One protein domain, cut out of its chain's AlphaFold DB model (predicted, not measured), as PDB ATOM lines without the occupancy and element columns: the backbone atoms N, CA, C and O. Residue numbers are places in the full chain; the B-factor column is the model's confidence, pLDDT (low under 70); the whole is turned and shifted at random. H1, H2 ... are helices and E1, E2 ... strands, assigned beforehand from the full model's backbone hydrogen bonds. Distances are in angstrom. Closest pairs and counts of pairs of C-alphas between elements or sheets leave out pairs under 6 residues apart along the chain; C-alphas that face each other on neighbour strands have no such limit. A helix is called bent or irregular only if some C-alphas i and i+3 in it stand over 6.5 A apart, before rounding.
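Overview. This is residues 3 to 140 of the 141 residues of a protein of Paenibacillus agaridevorans (UniProt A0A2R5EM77). Look first for a twisted parallel sheet of five strands, with H1 and H2 side by side over one face. Over its opposite face come the long link of residues 16 to 31 and, farther out, H3 and much of the long stretch 101 to 130, while the short H4 leads into the edge strand E5. The printed part has 138 residues, with the order E1 E2 H1 E3 H2 E4 H3 H4 E5 along the chain and E4 E3 E1 E2 E5 across the sheet. The class is mixed, helices and strands, with under half of the residues in named elements. The whole is compact, with a radius of gyration of the C-alphas of 14.5 A and spans of 40 by 33 by 30 A.

Along the chain. Find C-alpha 9 at (58.298, 8.624, 30.191); from there E1 runs through residues 9 to 15, 19.7 A long. Beside it are E2, residues 32 to 38, also 19.7 A, and E3, residues 62 to 66, 13.2 A. The edge strands are E4, residues 84 to 87, 10.4 A, and E5, residues 136 to 139, 7.5 A, ending at C-alpha 139 at (45.635, 9.918, 15.693). H1, residues 43 to 54, spans 14.3 A and is irregular: C-alphas 45 and 48 are 8.4 A apart. H2, residues 69 to 80, spans 18.0 A; H3, residues 91 to 100, spans 14.4 A from C-alpha 91 at (50.932, 25.464, 29.847); H4, residues 131 to 135, spans 6.5 A.

Arrangement. Across E1 and E2, N 12 and O 34 are 2.8 A apart, within hydrogen-bond range; so are N 64 and O 11 of E3 and E1, 2.8 A, N 63 and O 84 of E3 and E4, 2.9 A, and N 137 and O 35 of E5 and E2, 2.9 A. With the sheet, H1 and H2 make two layers, helices on one face of a sheet. H1, at a height of 9.9 A, is over E1 and E2; H2, at 7.7 A, is over E4, and both run along the strands. They touch, closest at the C-alphas of Phe 44 and Thr 70, 5.3 A, the same way at a shallow tilt of 29 degrees. E3, H2, E4 form a strand-helix-strand unit, two parallel neighbours joined through a helix; E2, H1, E3 form a split one, with E1 between its strands. Both crossovers are right-handed. H4 is on the opposite face, over none of the strands; its Gln 135 and Thr 34 of E2 have the closest C-alphas, 4.7 A. H3 is not on the sheet and touches no helix. Every O i to N i+4 pair is within hydrogen-bond range in H3 and H4, but 5 of 8 in H1 and 7 of 8 in H2.

Size, cuts and confidence. Look to Lys 56 and Pro 103 for the C-alphas farthest apart, 42.0 A. The printed part has no cut; the links E1 to E2, 16 residues, and H3 to H4, 30 residues, are long. The mean pLDDT of the printed part is 95.5, and no printed residue is under 70.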
ATOM      1  N   ARG A   3      60.018  19.797  37.093       96.81
ATOM      2  CA  ARG A   3      60.235  18.700  38.060       96.81
ATOM      3  C   ARG A   3      59.132  17.628  38.071       96.81
ATOM      4  O   ARG A   3      59.413  16.516  38.492       96.81
ATOM      5  N   ILE A   4      57.906  17.948  37.643       96.69
ATOM      6  CA  ILE A   4      56.779  16.996  37.609       96.69
ATOM      7  C   ILE A   4      57.065  15.833  36.645       96.69
ATOM      8  O   ILE A   4      56.751  14.689  36.961       96.69
ATOM      9  N   TRP A   5      57.694  16.123  35.506       97.25
ATOM     10  CA  TRP A   5      57.990  15.163  34.437       97.25
ATOM     11  C   TRP A   5      59.489  14.875  34.266       97.25
ATOM     12  O   TRP A   5      59.891  14.269  33.279       97.25
ATOM     13  N   GLN A   6      60.309  15.278  35.242       98.19
ATOM     14  CA  GLN A   6      61.743  14.988  35.269       98.19
ATOM     15  C   GLN A   6      61.992  13.477  35.217       98.19
ATOM     16  O   GLN A   6      61.474  12.750  36.066       98.19
ATOM     17  N   ASP A   7      62.788  13.042  34.240       98.00
ATOM     18  CA  ASP A   7      63.209  11.653  34.015       98.00
ATOM     19  C   ASP A   7      62.030  10.669  33.911       98.00
ATOM     20  O   ASP A   7      62.149   9.489  34.238       98.00
ATOM     21  N   LYS A   8      60.855  11.156  33.485       98.06
ATOM     22  CA  LYS A   8      59.667  10.329  33.252       98.06
ATOM     23  C   LYS A   8      59.462  10.085  31.767       98.06
ATOM     24  O   LYS A   8      59.615  10.994  30.951       98.06
ATOM     25  N   SER A   9      59.002   8.885  31.441       98.38
ATOM     26  CA  SER A   9      58.298   8.624  30.191       98.38
ATOM     27  C   SER A   9      56.898   9.254  30.258       98.38
ATOM     28  O   SER A   9      56.119   8.946  31.165       98.38
ATOM     29  N   ILE A  10      56.584  10.150  29.317       98.69
ATOM     30  CA  ILE A  10      55.313  10.882  29.262       98.69
ATOM     31  C   ILE A  10      54.487  10.531  28.018       98.69
ATOM     32  O   ILE A  10      55.023  10.311  26.927       98.69
ATOM     33  N   LEU A  11      53.166  10.525  28.192       98.81
ATOM     34  CA  LEU A  11      52.176  10.461  27.119       98.81
ATOM     35  C   LEU A  11      51.435  11.796  27.055       98.81
ATOM     36  O   LEU A  11      50.671  12.117  27.961       98.81
ATOM     37  N   ILE A  12      51.650  12.562  25.991       98.75
ATOM     38  CA  ILE A  12      50.926  13.808  25.734       98.75
ATOM     39  C   ILE A  12      49.657  13.481  24.942       98.75
ATOM     40  O   ILE A  12      49.714  12.857  23.884       98.75
ATOM     41  N   VAL A  13      48.509  13.913  25.453       98.81
ATOM     42  CA  VAL A  13      47.202  13.786  24.804       98.81
ATOM     43  C   VAL A  13      46.718  15.192  24.483       98.81
ATOM     44  O   VAL A  13      46.349  15.952  25.380       98.81
ATOM     45  N   GLU A  14      46.781  15.564  23.209       98.44
ATOM     46  CA  GLU A  14      46.630  16.952  22.768       98.44
ATOM     47  C   GLU A  14      45.837  17.063  21.464       98.44
ATOM     48  O   GLU A  14      45.717  16.101  20.707       98.44
ATOM     49  N   GLY A  15      45.313  18.255  21.176       97.62
ATOM     50  CA  GLY A  15      44.762  18.557  19.858       97.62
ATOM     51  C   GLY A  15      45.839  18.491  18.767       97.62
ATOM     52  O   GLY A  15      46.988  18.868  18.998       97.62
ATOM     53  N   GLU A  16      45.470  18.080  17.552       95.44
ATOM     54  CA  GLU A  16      46.393  17.901  16.412       95.44
ATOM     55  C   GLU A  16      47.213  19.164  16.052       95.44
ATOM     56  O   GLU A  16      48.269  19.081  15.424       95.44
ATOM     57  N   LYS A  17      46.740  20.346  16.468       94.06
ATOM     58  CA  LYS A  17      47.387  21.648  16.238       94.06
ATOM     59  C   LYS A  17      48.054  22.255  17.481       94.06
ATOM     60  O   LYS A  17      48.623  23.340  17.375       94.06
ATOM     61  N   SER A  18      47.981  21.601  18.643       95.69
ATOM     62  CA  SER A  18      48.497  22.156  19.904       95.69
ATOM     63  C   SER A  18      50.028  22.129  19.959       95.69
ATOM     64  O   SER A  18      50.642  23.144  20.281       95.69
ATOM     65  N   ARG A  19      50.643  21.000  19.572       96.19
ATOM     66  CA  ARG A  19      52.104  20.821  19.434       96.19
ATOM     67  C   ARG A  19      52.881  21.223  20.693       96.19
ATOM     68  O   ARG A  19      53.903  21.911  20.620       96.19
ATOM     69  N   LEU A  20      52.413  20.772  21.856       96.88
ATOM     70  CA  LEU A  20      53.005  21.099  23.150       96.88
ATOM     71  C   LEU A  20      54.498  20.736  23.181       96.88
ATOM     72  O   LEU A  20      54.894  19.610  22.860       96.88
ATOM     73  N   GLY A  21      55.326  21.698  23.585       96.31
ATOM     74  CA  GLY A  21      56.778  21.588  23.682       96.31
ATOM     75  C   GLY A  21      57.531  21.664  22.356       96.31
ATOM     76  O   GLY A  21      58.755  21.707  22.360       96.31
ATOM     77  N   VAL A  22      56.853  21.686  21.206       95.94
ATOM     78  CA  VAL A  22      57.548  21.793  19.917       95.94
ATOM     79  C   VAL A  22      58.160  23.186  19.787       95.94
ATOM     80  O   VAL A  22      57.472  24.183  19.986       95.94
ATOM     81  N   GLY A  23      59.450  23.266  19.456       93.50
ATOM     82  CA  GLY A  23      60.159  24.543  19.307       93.50
ATOM     83  C   GLY A  23      60.569  25.210  20.627       93.50
ATOM     84  O   GLY A  23      61.084  26.329  20.604       93.50
ATOM     85  N   ASN A  24      60.386  24.542  21.771       95.31
ATOM     86  CA  ASN A  24      60.870  25.002  23.070       95.31
ATOM     87  C   ASN A  24      61.377  23.827  23.928       95.31
ATOM     88  O   ASN A  24      61.360  22.684  23.494       95.31
ATOM     89  N   ASP A  25      61.853  24.126  25.137       97.12
ATOM     90  CA  ASP A  25      62.515  23.179  26.039       97.12
ATOM     91  C   ASP A  25      61.608  22.674  27.180       97.12
ATOM     92  O   ASP A  25      62.103  22.166  28.190       97.12
ATOM     93  N   LEU A  26      60.280  22.850  27.098       97.81
ATOM     94  CA  LEU A  26      59.345  22.570  28.203       97.81
ATOM     95  C   LEU A  26      59.461  21.130  28.734       97.81
ATOM     96  O   LEU A  26      59.383  20.922  29.950       97.81
ATOM     97  N   PHE A  27      59.708  20.170  27.839       98.00
ATOM     98  CA  PHE A  27      59.787  18.735  28.131       98.00
ATOM     99  C   PHE A  27      61.181  18.122  27.892       98.00
ATOM    100  O   PHE A  27      61.305  16.899  27.878       98.00
ATOM    101  N   ASP A  28      62.238  18.930  27.757       97.56
ATOM    102  CA  ASP A  28      63.607  18.439  27.478       97.56
ATOM    103  C   ASP A  28      64.203  17.585  28.605       97.56
ATOM    104  O   ASP A  28      65.188  16.882  28.415       97.56
ATOM    105  N   ASN A  29      63.610  17.641  29.797       97.81
ATOM    106  CA  ASN A  29      64.014  16.856  30.957       97.81
ATOM    107  C   ASN A  29      63.185  15.570  31.139       97.81
ATOM    108  O   ASN A  29      63.182  15.002  32.229       97.81
ATOM    109  N   THR A  30      62.439  15.156  30.114       98.06
ATOM    110  CA  THR A  30      61.709  13.881  30.095       98.06
ATOM    111  C   THR A  30      62.593  12.767  29.548       98.06
ATOM    112  O   THR A  30      63.495  13.006  28.753       98.06
ATOM    113  N   GLU A  31      62.328  11.532  29.962       97.88
ATOM    114  CA  GLU A  31      63.031  10.362  29.426       97.88
ATOM    115  C   GLU A  31      62.556  10.042  28.000       97.88
ATOM    116  O   GLU A  31      63.347   9.726  27.111       97.88
ATOM    117  N   LYS A  32      61.239  10.120  27.781       98.00
ATOM    118  CA  LYS A  32      60.593   9.782  26.512       98.00
ATOM    119  C   LYS A  32      59.286  10.545  26.363       98.00
ATOM    120  O   LYS A  32      58.509  10.629  27.310       98.00
ATOM    121  N   ILE A  33      58.999  10.999  25.144       98.62
ATOM    122  CA  ILE A  33      57.721  11.616  24.778       98.62
ATOM    123  C   ILE A  33      57.003  10.721  23.772       98.62
ATOM    124  O   ILE A  33      57.578  10.329  22.759       98.62
ATOM    125  N   THR A  34      55.739  10.412  24.051       98.50
ATOM    126  CA  THR A  34      54.800   9.797  23.101       98.50
ATOM    127  C   THR A  34      53.538  10.656  23.025       98.50
ATOM    128  O   THR A  34      53.201  11.317  24.005       98.50
ATOM    129  N   ARG A  35      52.849  10.683  21.880       98.75
ATOM    130  CA  ARG A  35      51.708  11.572  21.629       98.75
ATOM    131  C   ARG A  35      50.505  10.834  21.056       98.75
ATOM    132  O   ARG A  35      50.648  10.036  20.128       98.75
ATOM    133  N   ILE A  36      49.322  11.169  21.560       98.75
ATOM    134  CA  ILE A  36      48.038  10.881  20.915       98.75
ATOM    135  C   ILE A  36      47.483  12.212  20.425       98.75
ATOM    136  O   ILE A  36      47.247  13.114  21.231       98.75
ATOM    137  N   LEU A  37      47.278  12.322  19.114       98.56
ATOM    138  CA  LEU A  37      46.621  13.483  18.527       98.56
ATOM    139  C   LEU A  37      45.109  13.280  18.532       98.56
ATOM    140  O   LEU A  37      44.613  12.242  18.099       98.56
ATOM    141  N   CYS A  38      44.400  14.287  19.016       98.56
ATOM    142  CA  CYS A  38      42.951  14.345  19.132       98.56
ATOM    143  C   CYS A  38      42.397  15.529  18.315       98.56
ATOM    144  O   CYS A  38      43.176  16.377  17.860       98.56
ATOM    145  N   PRO A  39      41.066  15.659  18.152       97.38
ATOM    146  CA  PRO A  39      40.494  16.828  17.495       97.38
ATOM    147  C   PRO A  39      40.870  18.110  18.249       97.38
ATOM    148  O   PRO A  39      40.766  18.162  19.476       97.38
ATOM    149  N   SER A  40      41.282  19.161  17.533       93.50
ATOM    150  CA  SER A  40      41.552  20.475  18.147       93.50
ATOM    151  C   SER A  40      40.299  21.137  18.728       93.50
ATOM    152  O   SER A  40      40.404  21.980  19.615       93.50
ATOM    153  N   GLU A  41      39.119  20.746  18.250       92.50
ATOM    154  CA  GLU A  41      37.821  21.224  18.714       92.50
ATOM    155  C   GLU A  41      36.874  20.035  18.899       92.50
ATOM    156  O   GLU A  41      36.944  19.050  18.166       92.50
ATOM    157  N   ASN A  42      35.971  20.121  19.879       94.38
ATOM    158  CA  ASN A  42      34.974  19.085  20.170       94.38
ATOM    159  C   ASN A  42      35.554  17.663  20.383       94.38
ATOM    160  O   ASN A  42      34.943  16.659  20.004       94.38
ATOM    161  N   ALA A  43      36.719  17.560  21.034       97.75
ATOM    162  CA  ALA A  43      37.374  16.281  21.330       97.75
ATOM    163  C   ALA A  43      36.512  15.325  22.177       97.75
ATOM    164  O   ALA A  43      36.653  14.107  22.080       97.75
ATOM    165  N   PHE A  44      35.563  15.863  22.952       98.25
ATOM    166  CA  PHE A  44      34.615  15.074  23.739       98.25
ATOM    167  C   PHE A  44      33.760  14.135  22.870       98.25
ATOM    168  O   PHE A  44      33.379  13.059  23.320       98.25
ATOM    169  N   SER A  45      33.525  14.471  21.597       98.06
ATOM    170  CA  SER A  45      32.831  13.581  20.650       98.06
ATOM    171  C   SER A  45      33.551  12.243  20.407       98.06
ATOM    172  O   SER A  45      32.932  11.288  19.939       98.06
ATOM    173  N   LYS A  46      34.843  12.157  20.744       98.38
ATOM    174  CA  LYS A  46      35.692  10.964  20.623       98.38
ATOM    175  C   LYS A  46      36.129  10.413  21.985       98.38
ATOM    176  O   LYS A  46      37.074   9.630  22.040       98.38
ATOM    177  N   TYR A  47      35.472  10.819  23.076       98.69
ATOM    178  CA  TYR A  47      35.913  10.561  24.452       98.69
ATOM    179  C   TYR A  47      36.289   9.099  24.721       98.69
ATOM    180  O   TYR A  47      37.423   8.822  25.105       98.69
ATOM    181  N   GLU A  48      35.377   8.164  24.442       98.50
ATOM    182  CA  GLU A  48      35.603   6.731  24.676       98.50
ATOM    183  C   GLU A  48      36.808   6.206  23.889       98.50
ATOM    184  O   GLU A  48      37.663   5.510  24.429       98.50
ATOM    185  N   GLN A  49      36.948   6.616  22.624       98.69
ATOM    186  CA  GLN A  49      38.078   6.215  21.790       98.69
ATOM    187  C   GLN A  49      39.411   6.735  22.349       98.69
ATOM    188  O   GLN A  49      40.420   6.025  22.297       98.69
ATOM    189  N   ILE A  50      39.428   7.960  22.884       98.81
ATOM    190  CA  ILE A  50      40.608   8.558  23.518       98.81
ATOM    191  C   ILE A  50      40.957   7.784  24.793       98.81
ATOM    192  O   ILE A  50      42.088   7.313  24.932       98.81
ATOM    193  N   LEU A  51      39.979   7.590  25.684       98.75
ATOM    194  CA  LEU A  51      40.144   6.875  26.948       98.75
ATOM    195  C   LEU A  51      40.652   5.443  26.725       98.75
ATOM    196  O   LEU A  51      41.639   5.032  27.340       98.75
ATOM    197  N   ASP A  52      40.040   4.701  25.806       98.62
ATOM    198  CA  ASP A  52      40.428   3.325  25.486       98.62
ATOM    199  C   ASP A  52      41.800   3.236  24.820       98.62
ATOM    200  O   ASP A  52      42.529   2.260  25.014       98.62
ATOM    201  N   THR A  53      42.192   4.250  24.046       98.75
ATOM    202  CA  THR A  53      43.531   4.301  23.451       98.75
ATOM    203  C   THR A  53      44.597   4.522  24.519       98.75
ATOM    204  O   THR A  53      45.602   3.813  24.516       98.75
ATOM    205  N   ILE A  54      44.358   5.423  25.476       98.69
ATOM    206  CA  ILE A  54      45.268   5.648  26.610       98.69
ATOM    207  C   ILE A  54      45.342   4.399  27.493       98.69
ATOM    208  O   ILE A  54      46.428   4.021  27.926       98.69
ATOM    209  N   LYS A  55      44.222   3.690  27.693       98.25
ATOM    210  CA  LYS A  55      44.159   2.479  28.531       98.25
ATOM    211  C   LYS A  55      45.072   1.326  28.073       98.25
ATOM    212  O   LYS A  55      45.304   0.401  28.859       98.25
ATOM    213  N   LYS A  56      45.594   1.381  26.841       97.88
ATOM    214  CA  LYS A  56      46.560   0.422  26.273       97.88
ATOM    215  C   LYS A  56      48.001   0.650  26.748       97.88
ATOM    216  O   LYS A  56      48.836  -0.223  26.534       97.88
ATOM    217  N   PHE A  57      48.300   1.794  27.363       97.94
ATOM    218  CA  PHE A  57      49.636   2.122  27.861       97.94
ATOM    219  C   PHE A  57      49.912   1.516  29.242       97.94
ATOM    220  O   PHE A  57      49.009   1.128  29.988       97.94
ATOM    221  N   ASP A  58      51.194   1.429  29.594       96.62
ATOM    222  CA  ASP A  58      51.617   1.036  30.936       96.62
ATOM    223  C   ASP A  58      51.247   2.114  31.970       96.62
ATOM    224  O   ASP A  58      51.242   3.309  31.665       96.62
ATOM    225  N   ARG A  59      50.939   1.705  33.207       96.69
ATOM    226  CA  ARG A  59      50.477   2.625  34.264       96.69
ATOM    227  C   ARG A  59      51.588   3.506  34.837       96.69
ATOM    228  O   ARG A  59      51.290   4.496  35.495       96.69
ATOM    229  N   ASN A  60      52.850   3.173  34.569       96.06
ATOM    230  CA  ASN A  60      54.005   3.967  34.985       96.06
ATOM    231  C   ASN A  60      54.230   5.210  34.108       96.06
ATOM    232  O   ASN A  60      55.030   6.073  34.469       96.06
ATOM    233  N   VAL A  61      53.542   5.318  32.966       97.75
ATOM    234  CA  VAL A  61      53.608   6.503  32.103       97.75
ATOM    235  C   VAL A  61      52.814   7.645  32.734       97.75
ATOM    236  O   VAL A  61      51.668   7.469  33.147       97.75
ATOM    237  N   LEU A  62      53.409   8.840  32.774       98.69
ATOM    238  CA  LEU A  62      52.700  10.053  33.180       98.69
ATOM    239  C   LEU A  62      51.905  10.604  31.991       98.69
ATOM    240  O   LEU A  62      52.487  10.987  30.975       98.69
ATOM    241  N   VAL A  63      50.582  10.668  32.126       98.81
ATOM    242  CA  VAL A  63      49.689  11.206  31.094       98.81
ATOM    243  C   VAL A  63      49.521  12.711  31.300       98.81
ATOM    244  O   VAL A  63      49.059  13.158  32.348       98.81
ATOM    245  N   LEU A  64      49.889  13.498  30.296       98.81
ATOM    246  CA  LEU A  64      49.734  14.948  30.268       98.81
ATOM    247  C   LEU A  64      48.662  15.309  29.241       98.81
ATOM    248  O   LEU A  64      48.795  14.966  28.069       98.81
ATOM    249  N   ILE A  65      47.596  15.978  29.669       98.75
ATOM    250  CA  ILE A  65      46.406  16.193  28.841       98.75
ATOM    251  C   ILE A  65      46.211  17.688  28.597       98.75
ATOM    252  O   ILE A  65      46.146  18.469  29.540       98.75
ATOM    253  N   ALA A  66      46.091  18.081  27.332       97.88
ATOM    254  CA  ALA A  66      45.798  19.446  26.902       97.88
ATOM    255  C   ALA A  66      44.684  19.406  25.848       97.88
ATOM    256  O   ALA A  66      44.932  19.463  24.641       97.88
ATOM    257  N   LEU A  67      43.446  19.230  26.322       97.12
ATOM    258  CA  LEU A  67      42.301  18.895  25.468       97.12
ATOM    259  C   LEU A  67      41.005  19.623  25.863       97.12
ATOM    260  O   LEU A  67      39.904  19.081  25.762       97.12
ATOM    261  N   GLY A  68      41.139  20.863  26.343       95.25
ATOM    262  CA  GLY A  68      40.012  21.695  26.765       95.25
ATOM    263  C   GLY A  68      39.148  21.012  27.839       95.25
ATOM    264  O   GLY A  68      39.675  20.263  28.658       95.25
ATOM    265  N   PRO A  69      37.813  21.200  27.830       95.75
ATOM    266  CA  PRO A  69      36.915  20.588  28.816       95.75
ATOM    267  C   PRO A  69      36.989  19.055  28.881       95.75
ATOM    268  O   PRO A  69      36.689  18.460  29.914       95.75
ATOM    269  N   THR A  70      37.401  18.399  27.791       98.31
ATOM    270  CA  THR A  70      37.597  16.945  27.750       98.31
ATOM    271  C   THR A  70      38.704  16.498  28.703       98.31
ATOM    272  O   THR A  70      38.604  15.415  29.275       98.31
ATOM    273  N   ALA A  71      39.728  17.330  28.919       98.50
ATOM    274  CA  ALA A  71      40.885  16.985  29.735       98.50
ATOM    275  C   ALA A  71      40.526  16.722  31.200       98.50
ATOM    276  O   ALA A  71      40.992  15.739  31.773       98.50
ATOM    277  N   THR A  72      39.647  17.540  31.782       97.06
ATOM    278  CA  THR A  72      39.252  17.411  33.189       97.06
ATOM    279  C   THR A  72      38.533  16.087  33.463       97.06
ATOM    280  O   THR A  72      38.872  15.388  34.416       97.06
ATOM    281  N   VAL A  73      37.571  15.708  32.613       98.31
ATOM    282  CA  VAL A  73      36.834  14.437  32.760       98.31
ATOM    283  C   VAL A  73      37.761  13.250  32.490       98.31
ATOM    284  O   VAL A  73      37.787  12.290  33.257       98.31
ATOM    285  N   LEU A  74      38.604  13.361  31.460       98.81
ATOM    286  CA  LEU A  74      39.551  12.314  31.091       98.81
ATOM    287  C   LEU A  74      40.577  12.043  32.200       98.81
ATOM    288  O   LEU A  74      40.869  10.886  32.497       98.81
ATOM    289  N   ALA A  75      41.107  13.089  32.841       98.62
ATOM    290  CA  ALA A  75      42.038  12.952  33.957       98.62
ATOM    291  C   ALA A  75      41.399  12.216  35.145       98.62
ATOM    292  O   ALA A  75      42.050  11.373  35.767       98.62
ATOM    293  N   TYR A  76      40.124  12.496  35.431       98.56
ATOM    294  CA  TYR A  76      39.374  11.826  36.490       98.56
ATOM    295  C   TYR A  76      39.222  10.321  36.220       98.56
ATOM    296  O   TYR A  76      39.623   9.506  37.053       98.56
ATOM    297  N   ASP A  77      38.730   9.943  35.038       98.75
ATOM    298  CA  ASP A  77      38.511   8.532  34.692       98.75
ATOM    299  C   ASP A  77      39.821   7.742  34.586       98.75
ATOM    300  O   ASP A  77      39.891   6.571  34.971       98.75
ATOM    301  N   LEU A  78      40.894   8.378  34.110       98.69
ATOM    302  CA  LEU A  78      42.230   7.784  34.108       98.69
ATOM    303  C   LEU A  78      42.756   7.566  35.530       98.69
ATOM    304  O   LEU A  78      43.314   6.502  35.808       98.69
ATOM    305  N   GLY A  79      42.521   8.516  36.436       98.25
ATOM    306  CA  GLY A  79      42.832   8.368  37.855       98.25
ATOM    307  C   GLY A  79      42.105   7.178  38.486       98.25
ATOM    308  O   GLY A  79      42.738   6.357  39.152       98.25
ATOM    309  N   LEU A  80      40.805   7.014  38.207       98.25
ATOM    310  CA  LEU A  80      40.035   5.835  38.636       98.25
ATOM    311  C   LEU A  80      40.579   4.524  38.047       98.25
ATOM    312  O   LEU A  80      40.526   3.482  38.696       98.25
ATOM    313  N   ALA A  81      41.138   4.572  36.836       97.81
ATOM    314  CA  ALA A  81      41.774   3.436  36.174       97.81
ATOM    315  C   ALA A  81      43.243   3.190  36.598       97.81
ATOM    316  O   ALA A  81      43.907   2.323  36.018       97.81
ATOM    317  N   GLY A  82      43.750   3.929  37.594       98.12
ATOM    318  CA  GLY A  82      45.086   3.750  38.172       98.12
ATOM    319  C   GLY A  82      46.224   4.444  37.418       98.12
ATOM    320  O   GLY A  82      47.385   4.117  37.649       98.12
ATOM    321  N   TYR A  83      45.917   5.376  36.517       98.56
ATOM    322  CA  TYR A  83      46.921   6.185  35.826       98.56
ATOM    323  C   TYR A  83      47.266   7.451  36.609       98.56
ATOM    324  O   TYR A  83      46.414   8.063  37.252       98.56
ATOM    325  N   SER A  84      48.511   7.909  36.467       97.81
ATOM    326  CA  SER A  84      48.865   9.288  36.795       97.81
ATOM    327  C   SER A  84      48.536  10.174  35.595       97.81
ATOM    328  O   SER A  84      49.218  10.109  34.573       97.81
ATOM    329  N   ALA A  85      47.471  10.969  35.706       98.38
ATOM    330  CA  ALA A  85      47.016  11.874  34.659       98.38
ATOM    331  C   ALA A  85      46.912  13.309  35.187       98.38
ATOM    332  O   ALA A  85      46.369  13.540  36.268       98.38
ATOM    333  N   ILE A  86      47.443  14.266  34.429       98.19
ATOM    334  CA  ILE A  86      47.440  15.687  34.777       98.19
ATOM    335  C   ILE A  86      46.874  16.471  33.597       98.19
ATOM    336  O   ILE A  86      47.430  16.441  32.500       98.19
ATOM    337  N   ASP A  87      45.784  17.195  33.841       98.31
ATOM    338  CA  ASP A  87      45.321  18.251  32.944       98.31
ATOM    339  C   ASP A  87      46.284  19.443  33.050       98.31
ATOM    340  O   ASP A  87      46.467  20.018  34.126       98.31
ATOM    341  N   ILE A  88      46.955  19.760  31.945       97.44
ATOM    342  CA  ILE A  88      47.968  20.815  31.856       97.44
ATOM    343  C   ILE A  88      47.514  22.009  31.005       97.44
ATOM    344  O   ILE A  88      48.265  22.977  30.888       97.44
ATOM    345  N   GLY A  89      46.301  21.976  30.437       94.94
ATOM    346  CA  GLY A  89      45.718  23.088  29.681       94.94
ATOM    347  C   GLY A  89      46.690  23.760  28.698       94.94
ATOM    348  O   GLY A  89      47.356  23.099  27.902       94.94
ATOM    349  N   HIS A  90      46.792  25.090  28.773       95.06
ATOM    350  CA  HIS A  90      47.625  25.918  27.888       95.06
ATOM    351  C   HIS A  90      49.046  26.184  28.411       95.06
ATOM    352  O   HIS A  90      49.667  27.178  28.040       95.06
ATOM    353  N   ILE A  91      49.595  25.298  29.249       95.81
ATOM    354  CA  ILE A  91      50.932  25.464  29.847       95.81
ATOM    355  C   ILE A  91      52.037  25.782  28.828       95.81
ATOM    356  O   ILE A  91      52.964  26.523  29.140       95.81
ATOM    357  N   ASP A  92      51.946  25.227  27.618       96.69
ATOM    358  CA  ASP A  92      52.932  25.446  26.564       96.69
ATOM    359  C   ASP A  92      52.877  26.874  26.018       96.69
ATOM    360  O   ASP A  92      53.919  27.505  25.872       96.69
ATOM    361  N   LEU A  93      51.682  27.425  25.798       95.69
ATOM    362  CA  LEU A  93      51.524  28.804  25.330       95.69
ATOM    363  C   LEU A  93      52.026  29.801  26.376       95.69
ATOM    364  O   LEU A  93      52.798  30.702  26.047       95.69
ATOM    365  N   GLU A  94      51.681  29.575  27.645       96.12
ATOM    366  CA  GLU A  94      52.195  30.372  28.765       96.12
ATOM    367  C   GLU A  94      53.723  30.306  28.852       96.12
ATOM    368  O   GLU A  94      54.400  31.317  29.057       96.12
ATOM    369  N   TYR A  95      54.298  29.120  28.630       96.69
ATOM    370  CA  TYR A  95      55.743  28.938  28.603       96.69
ATOM    371  C   TYR A  95      56.406  29.689  27.439       96.69
ATOM    372  O   TYR A  95      57.443  30.331  27.622       96.69
ATOM    373  N   GLU A  96      55.799  29.659  26.252       96.69
ATOM    374  CA  GLU A  96      56.281  30.367  25.065       96.69
ATOM    375  C   GLU A  96      56.242  31.892  25.236       96.69
ATOM    376  O   GLU A  96      57.201  32.579  24.859       96.69
ATOM    377  N   TRP A  97      55.163  32.429  25.813       96.56
ATOM    378  CA  TRP A  97      55.029  33.857  26.111       96.56
ATOM    379  C   TRP A  97      56.024  34.300  27.180       96.56
ATOM    380  O   TRP A  97      56.719  35.301  26.984       96.56
ATOM    381  N   MET A  98      56.177  33.516  28.253       96.44
ATOM    382  CA  MET A  98      57.178  33.761  29.289       96.44
ATOM    383  C   MET A  98      58.594  33.796  28.696       96.44
ATOM    384  O   MET A  98      59.336  34.748  28.941       96.44
ATOM    385  N   LYS A  99      58.976  32.805  27.874       95.88
ATOM    386  CA  LYS A  99      60.309  32.749  27.244       95.88
ATOM    387  C   LYS A  99      60.594  33.923  26.310       95.88
ATOM    388  O   LYS A  99      61.749  34.316  26.176       95.88
ATOM    389  N   ARG A 100      59.567  34.472  25.658       95.56
ATOM    390  CA  ARG A 100      59.691  35.635  24.763       95.56
ATOM    391  C   ARG A 100      59.646  36.972  25.498       95.56
ATOM    392  O   ARG A 100      59.841  37.997  24.852       95.56
ATOM    393  N   GLY A 101      59.365  36.981  26.804       96.31
ATOM    394  CA  GLY A 101      59.077  38.218  27.532       96.31
ATOM    395  C   GLY A 101      57.891  38.970  26.923       96.31
ATOM    396  O   GLY A 101      57.911  40.197  26.852       96.31
ATOM    397  N   ALA A 102      56.900  38.237  26.403       94.38
ATOM    398  CA  ALA A 102      55.778  38.834  25.696       94.38
ATOM    399  C   ALA A 102      54.933  39.680  26.670       94.38
ATOM    400  O   ALA A 102      54.544  39.180  27.727       94.38
ATOM    401  N   PRO A 103      54.620  40.946  26.340       90.00
ATOM    402  CA  PRO A 103      53.835  41.820  27.217       90.00
ATOM    403  C   PRO A 103      52.336  41.475  27.219       90.00
ATOM    404  O   PRO A 103      51.576  42.005  28.025       90.00
ATOM    405  N   SER A 104      51.905  40.619  26.293       92.44
ATOM    406  CA  SER A 104      50.537  40.141  26.123       92.44
ATOM    407  C   SER A 104      50.546  38.801  25.390       92.44
ATOM    408  O   SER A 104      51.571  38.391  24.840       92.44
ATOM    409  N   GLN A 105      49.387  38.145  25.322       93.12
ATOM    410  CA  GLN A 105      49.203  36.965  24.483       93.12
ATOM    411  C   GLN A 105      49.463  37.328  23.016       93.12
ATOM    412  O   GLN A 105      48.911  38.294  22.485       93.12
ATOM    413  N   ILE A 106      50.342  36.563  22.373       92.88
ATOM    414  CA  ILE A 106      50.720  36.715  20.965       92.88
ATOM    415  C   ILE A 106      50.568  35.384  20.239       92.88
ATOM    416  O   ILE A 106      50.630  34.315  20.849       92.88
ATOM    417  N   LYS A 107      50.407  35.438  18.916       93.25
ATOM    418  CA  LYS A 107      50.415  34.230  18.092       93.25
ATOM    419  C   LYS A 107      51.765  33.520  18.220       93.25
ATOM    420  O   LYS A 107      52.809  34.169  18.174       93.25
ATOM    421  N   ILE A 108      51.731  32.196  18.336       93.00
ATOM    422  CA  ILE A 108      52.922  31.349  18.282       93.00
ATOM    423  C   ILE A 108      52.925  30.631  16.937       93.00
ATOM    424  O   ILE A 108      51.960  29.962  16.569       93.00
ATOM    425  N   GLU A 109      53.987  30.831  16.164       90.19
ATOM    426  CA  GLU A 109      54.101  30.236  14.838       90.19
ATOM    427  C   GLU A 109      54.083  28.708  14.925       90.19
ATOM    428  O   GLU A 109      54.727  28.110  15.786       90.19
ATOM    429  N   GLY A 110      53.312  28.079  14.038       90.38
ATOM    430  CA  GLY A 110      53.164  26.632  14.014       90.38
ATOM    431  C   GLY A 110      52.303  26.053  15.134       90.38
ATOM    432  O   GLY A 110      52.205  24.837  15.177       90.38
ATOM    433  N   LYS A 111      51.662  26.858  16.000       93.12
ATOM    434  CA  LYS A 111      50.798  26.371  17.093       93.12
ATOM    435  C   LYS A 111      49.415  27.012  17.095       93.12
ATOM    436  O   LYS A 111      49.235  28.156  16.678       93.12
ATOM    437  N   TYR A 112      48.445  26.256  17.594       91.06
ATOM    438  CA  TYR A 112      47.088  26.723  17.844       91.06
ATOM    439  C   TYR A 112      47.030  27.580  19.113       91.06
ATOM    440  O   TYR A 112      47.476  27.151  20.173       91.06
ATOM    441  N   VAL A 113      46.456  28.779  18.998       90.69
ATOM    442  CA  VAL A 113      46.278  29.744  20.097       90.69
ATOM    443  C   VAL A 113      44.847  30.277  20.034       90.69
ATOM    444  O   VAL A 113      44.547  31.109  19.179       90.69
ATOM    445  N   ASN A 114      43.931  29.795  20.876       86.38
ATOM    446  CA  ASN A 114      42.526  30.222  20.783       86.38
ATOM    447  C   ASN A 114      42.272  31.613  21.376       86.38
ATOM    448  O   ASN A 114      41.250  32.215  21.054       86.38
ATOM    449  N   GLU A 115      43.172  32.145  22.203       85.25
ATOM    450  CA  GLU A 115      42.991  33.446  22.858       85.25
ATOM    451  C   GLU A 115      43.378  34.651  21.991       85.25
ATOM    452  O   GLU A 115      43.122  35.795  22.362       85.25
ATOM    453  N   VAL A 116      43.975  34.421  20.818       87.75
ATOM    454  CA  VAL A 116      44.465  35.486  19.934       87.75
ATOM    455  C   VAL A 116      43.730  35.441  18.595       87.75
ATOM    456  O   VAL A 116      43.496  34.375  18.023       87.75
ATOM    457  N   SER A 117      43.388  36.611  18.046       85.00
ATOM    458  CA  SER A 117      42.767  36.718  16.721       85.00
ATOM    459  C   SER A 117      43.596  35.991  15.655       85.00
ATOM    460  O   SER A 117      44.806  36.194  15.548       85.00
ATOM    461  N   ASN A 118      42.945  35.146  14.848       84.56
ATOM    462  CA  ASN A 118      43.585  34.275  13.847       84.56
ATOM    463  C   ASN A 118      44.628  33.286  14.410       84.56
ATOM    464  O   ASN A 118      45.454  32.762  13.652       84.56
ATOM    465  N   GLY A 119      44.612  33.016  15.717       83.38
ATOM    466  CA  GLY A 119      45.488  32.033  16.353       83.38
ATOM    467  C   GLY A 119      45.056  30.579  16.126       83.38
ATOM    468  O   GLY A 119      45.879  29.677  16.252       83.38
ATOM    469  N   SER A 120      43.821  30.340  15.671       85.00
ATOM    470  CA  SER A 120      43.363  29.019  15.209       85.00
ATOM    471  C   SER A 120      43.894  28.629  13.821       85.00
ATOM    472  O   SER A 120      43.900  27.450  13.457       85.00
ATOM    473  N   VAL A 121      44.371  29.606  13.042       86.69
ATOM    474  CA  VAL A 121      44.968  29.384  11.718       86.69
ATOM    475  C   VAL A 121      46.441  29.027  11.895       86.69
ATOM    476  O   VAL A 121      47.300  29.907  12.014       86.69
ATOM    477  N   VAL A 122      46.718  27.726  11.904       86.94
ATOM    478  CA  VAL A 122      48.069  27.169  12.015       86.94
ATOM    479  C   VAL A 122      48.629  26.902  10.624       86.94
ATOM    480  O   VAL A 122      48.027  26.175   9.837       86.94
ATOM    481  N   VAL A 123      49.774  27.511  10.322       83.56
ATOM    482  CA  VAL A 123      50.546  27.222   9.109       83.56
ATOM    483  C   VAL A 123      51.505  26.089   9.442       83.56
ATOM    484  O   VAL A 123      52.214  26.170  10.445       83.56
ATOM    485  N   GLU A 124      51.507  25.038   8.622       83.75
ATOM    486  CA  GLU A 124      52.478  23.960   8.775       83.75
ATOM    487  C   GLU A 124      53.885  24.493   8.506       83.75
ATOM    488  O   GLU A 124      54.158  25.040   7.438       83.75
ATOM    489  N   ASN A 125      54.759  24.332   9.489       82.69
ATOM    490  CA  ASN A 125      56.137  24.803   9.462       82.69
ATOM    491  C   ASN A 125      57.125  23.746   9.977       82.69
ATOM    492  O   ASN A 125      58.301  24.050  10.158       82.69
ATOM    493  N   LEU A 126      56.656  22.519  10.233       86.31
ATOM    494  CA  LEU A 126      57.511  21.410  10.628       86.31
ATOM    495  C   LEU A 126      57.887  20.580   9.405       86.31
ATOM    496  O   LEU A 126      57.023  20.107   8.664       86.31
ATOM    497  N   ASP A 127      59.185  20.336   9.253       86.31
ATOM    498  CA  ASP A 127      59.686  19.351   8.301       86.31
ATOM    499  C   ASP A 127      59.111  17.967   8.611       86.31
ATOM    500  O   ASP A 127      58.861  17.621   9.768       86.31
ATOM    501  N   LYS A 128      58.940  17.137   7.578       82.19
ATOM    502  CA  LYS A 128      58.422  15.766   7.733       82.19
ATOM    503  C   LYS A 128      59.295  14.895   8.639       82.19
ATOM    504  O   LYS A 128      58.776  14.004   9.299       82.19
ATOM    505  N   ASP A 129      60.588  15.198   8.706       83.31
ATOM    506  CA  ASP A 129      61.567  14.445   9.493       83.31
ATOM    507  C   ASP A 129      61.704  14.992  10.928       83.31
ATOM    508  O   ASP A 129      62.555  14.547  11.700       83.31
ATOM    509  N   ASN A 130      60.871  15.971  11.309       93.31
ATOM    510  CA  ASN A 130      60.874  16.534  12.651       93.31
ATOM    511  C   ASN A 130      60.543  15.462  13.705       93.31
ATOM    512  O   ASN A 130      59.606  14.677  13.547       93.31
ATOM    513  N   LEU A 131      61.275  15.481  14.825       93.81
ATOM    514  CA  LEU A 131      61.097  14.552  15.947       93.81
ATOM    515  C   LEU A 131      59.642  14.477  16.439       93.81
ATOM    516  O   LEU A 131      59.208  13.404  16.851       93.81
ATOM    517  N   TYR A 132      58.891  15.581  16.370       96.19
ATOM    518  CA  TYR A 132      57.471  15.629  16.720       96.19
ATOM    519  C   TYR A 132      56.663  14.519  16.038       96.19
ATOM    520  O   TYR A 132      55.904  13.818  16.708       96.19
ATOM    521  N   TRP A 133      56.873  14.301  14.737       95.44
ATOM    522  CA  TRP A 133      56.131  13.300  13.973       95.44
ATOM    523  C   TRP A 133      56.434  11.875  14.444       95.44
ATOM    524  O   TRP A 133      55.529  11.052  14.546       95.44
ATOM    525  N   ASN A 134      57.682  11.613  14.841       96.38
ATOM    526  CA  ASN A 134      58.112  10.318  15.376       96.38
ATOM    527  C   ASN A 134      57.608  10.048  16.804       96.38
ATOM    528  O   ASN A 134      57.689   8.916  17.279       96.38
ATOM    529  N   GLN A 135      57.100  11.066  17.504       97.94
ATOM    530  CA  GLN A 135      56.515  10.909  18.837       97.94
ATOM    531  C   GLN A 135      55.036  10.490  18.773       97.94
ATOM    532  O   GLN A 135      54.499  10.036  19.784       97.94
ATOM    533  N   ILE A 136      54.362  10.625  17.626       98.19
ATOM    534  CA  ILE A 136      52.931  10.321  17.486       98.19
ATOM    535  C   ILE A 136      52.723   8.813  17.351       98.19
ATOM    536  O   ILE A 136      53.197   8.185  16.409       98.19
ATOM    537  N   CYS A 137      51.963   8.226  18.275       97.88
ATOM    538  CA  CYS A 137      51.627   6.801  18.253       97.88
ATOM    539  C   CYS A 137      50.180   6.518  17.827       97.88
ATOM    540  O   CYS A 137      49.857   5.382  17.488       97.88
ATOM    541  N   ALA A 138      49.296   7.515  17.897       98.25
ATOM    542  CA  ALA A 138      47.909   7.400  17.464       98.25
ATOM    543  C   ALA A 138      47.340   8.767  17.071       98.25
ATOM    544  O   ALA A 138      47.696   9.796  17.650       98.25
ATOM    545  N   THR A 139      46.402   8.748  16.127       98.31
ATOM    546  CA  THR A 139      45.635   9.918  15.693       98.31
ATOM    547  C   THR A 139      44.153   9.572  15.730       98.31
ATOM    548  O   THR A 139      43.726   8.561  15.172       98.31
ATOM    549  N   ILE A 140      43.377  10.403  16.416       98.00
ATOM    550  CA  ILE A 140      41.934  10.291  16.591       98.00
ATOM    551  C   ILE A 140      41.353  11.626  16.126       98.00
ATOM    552  O   ILE A 140      41.486  12.625  16.821       98.00
TER     553      ILE A 140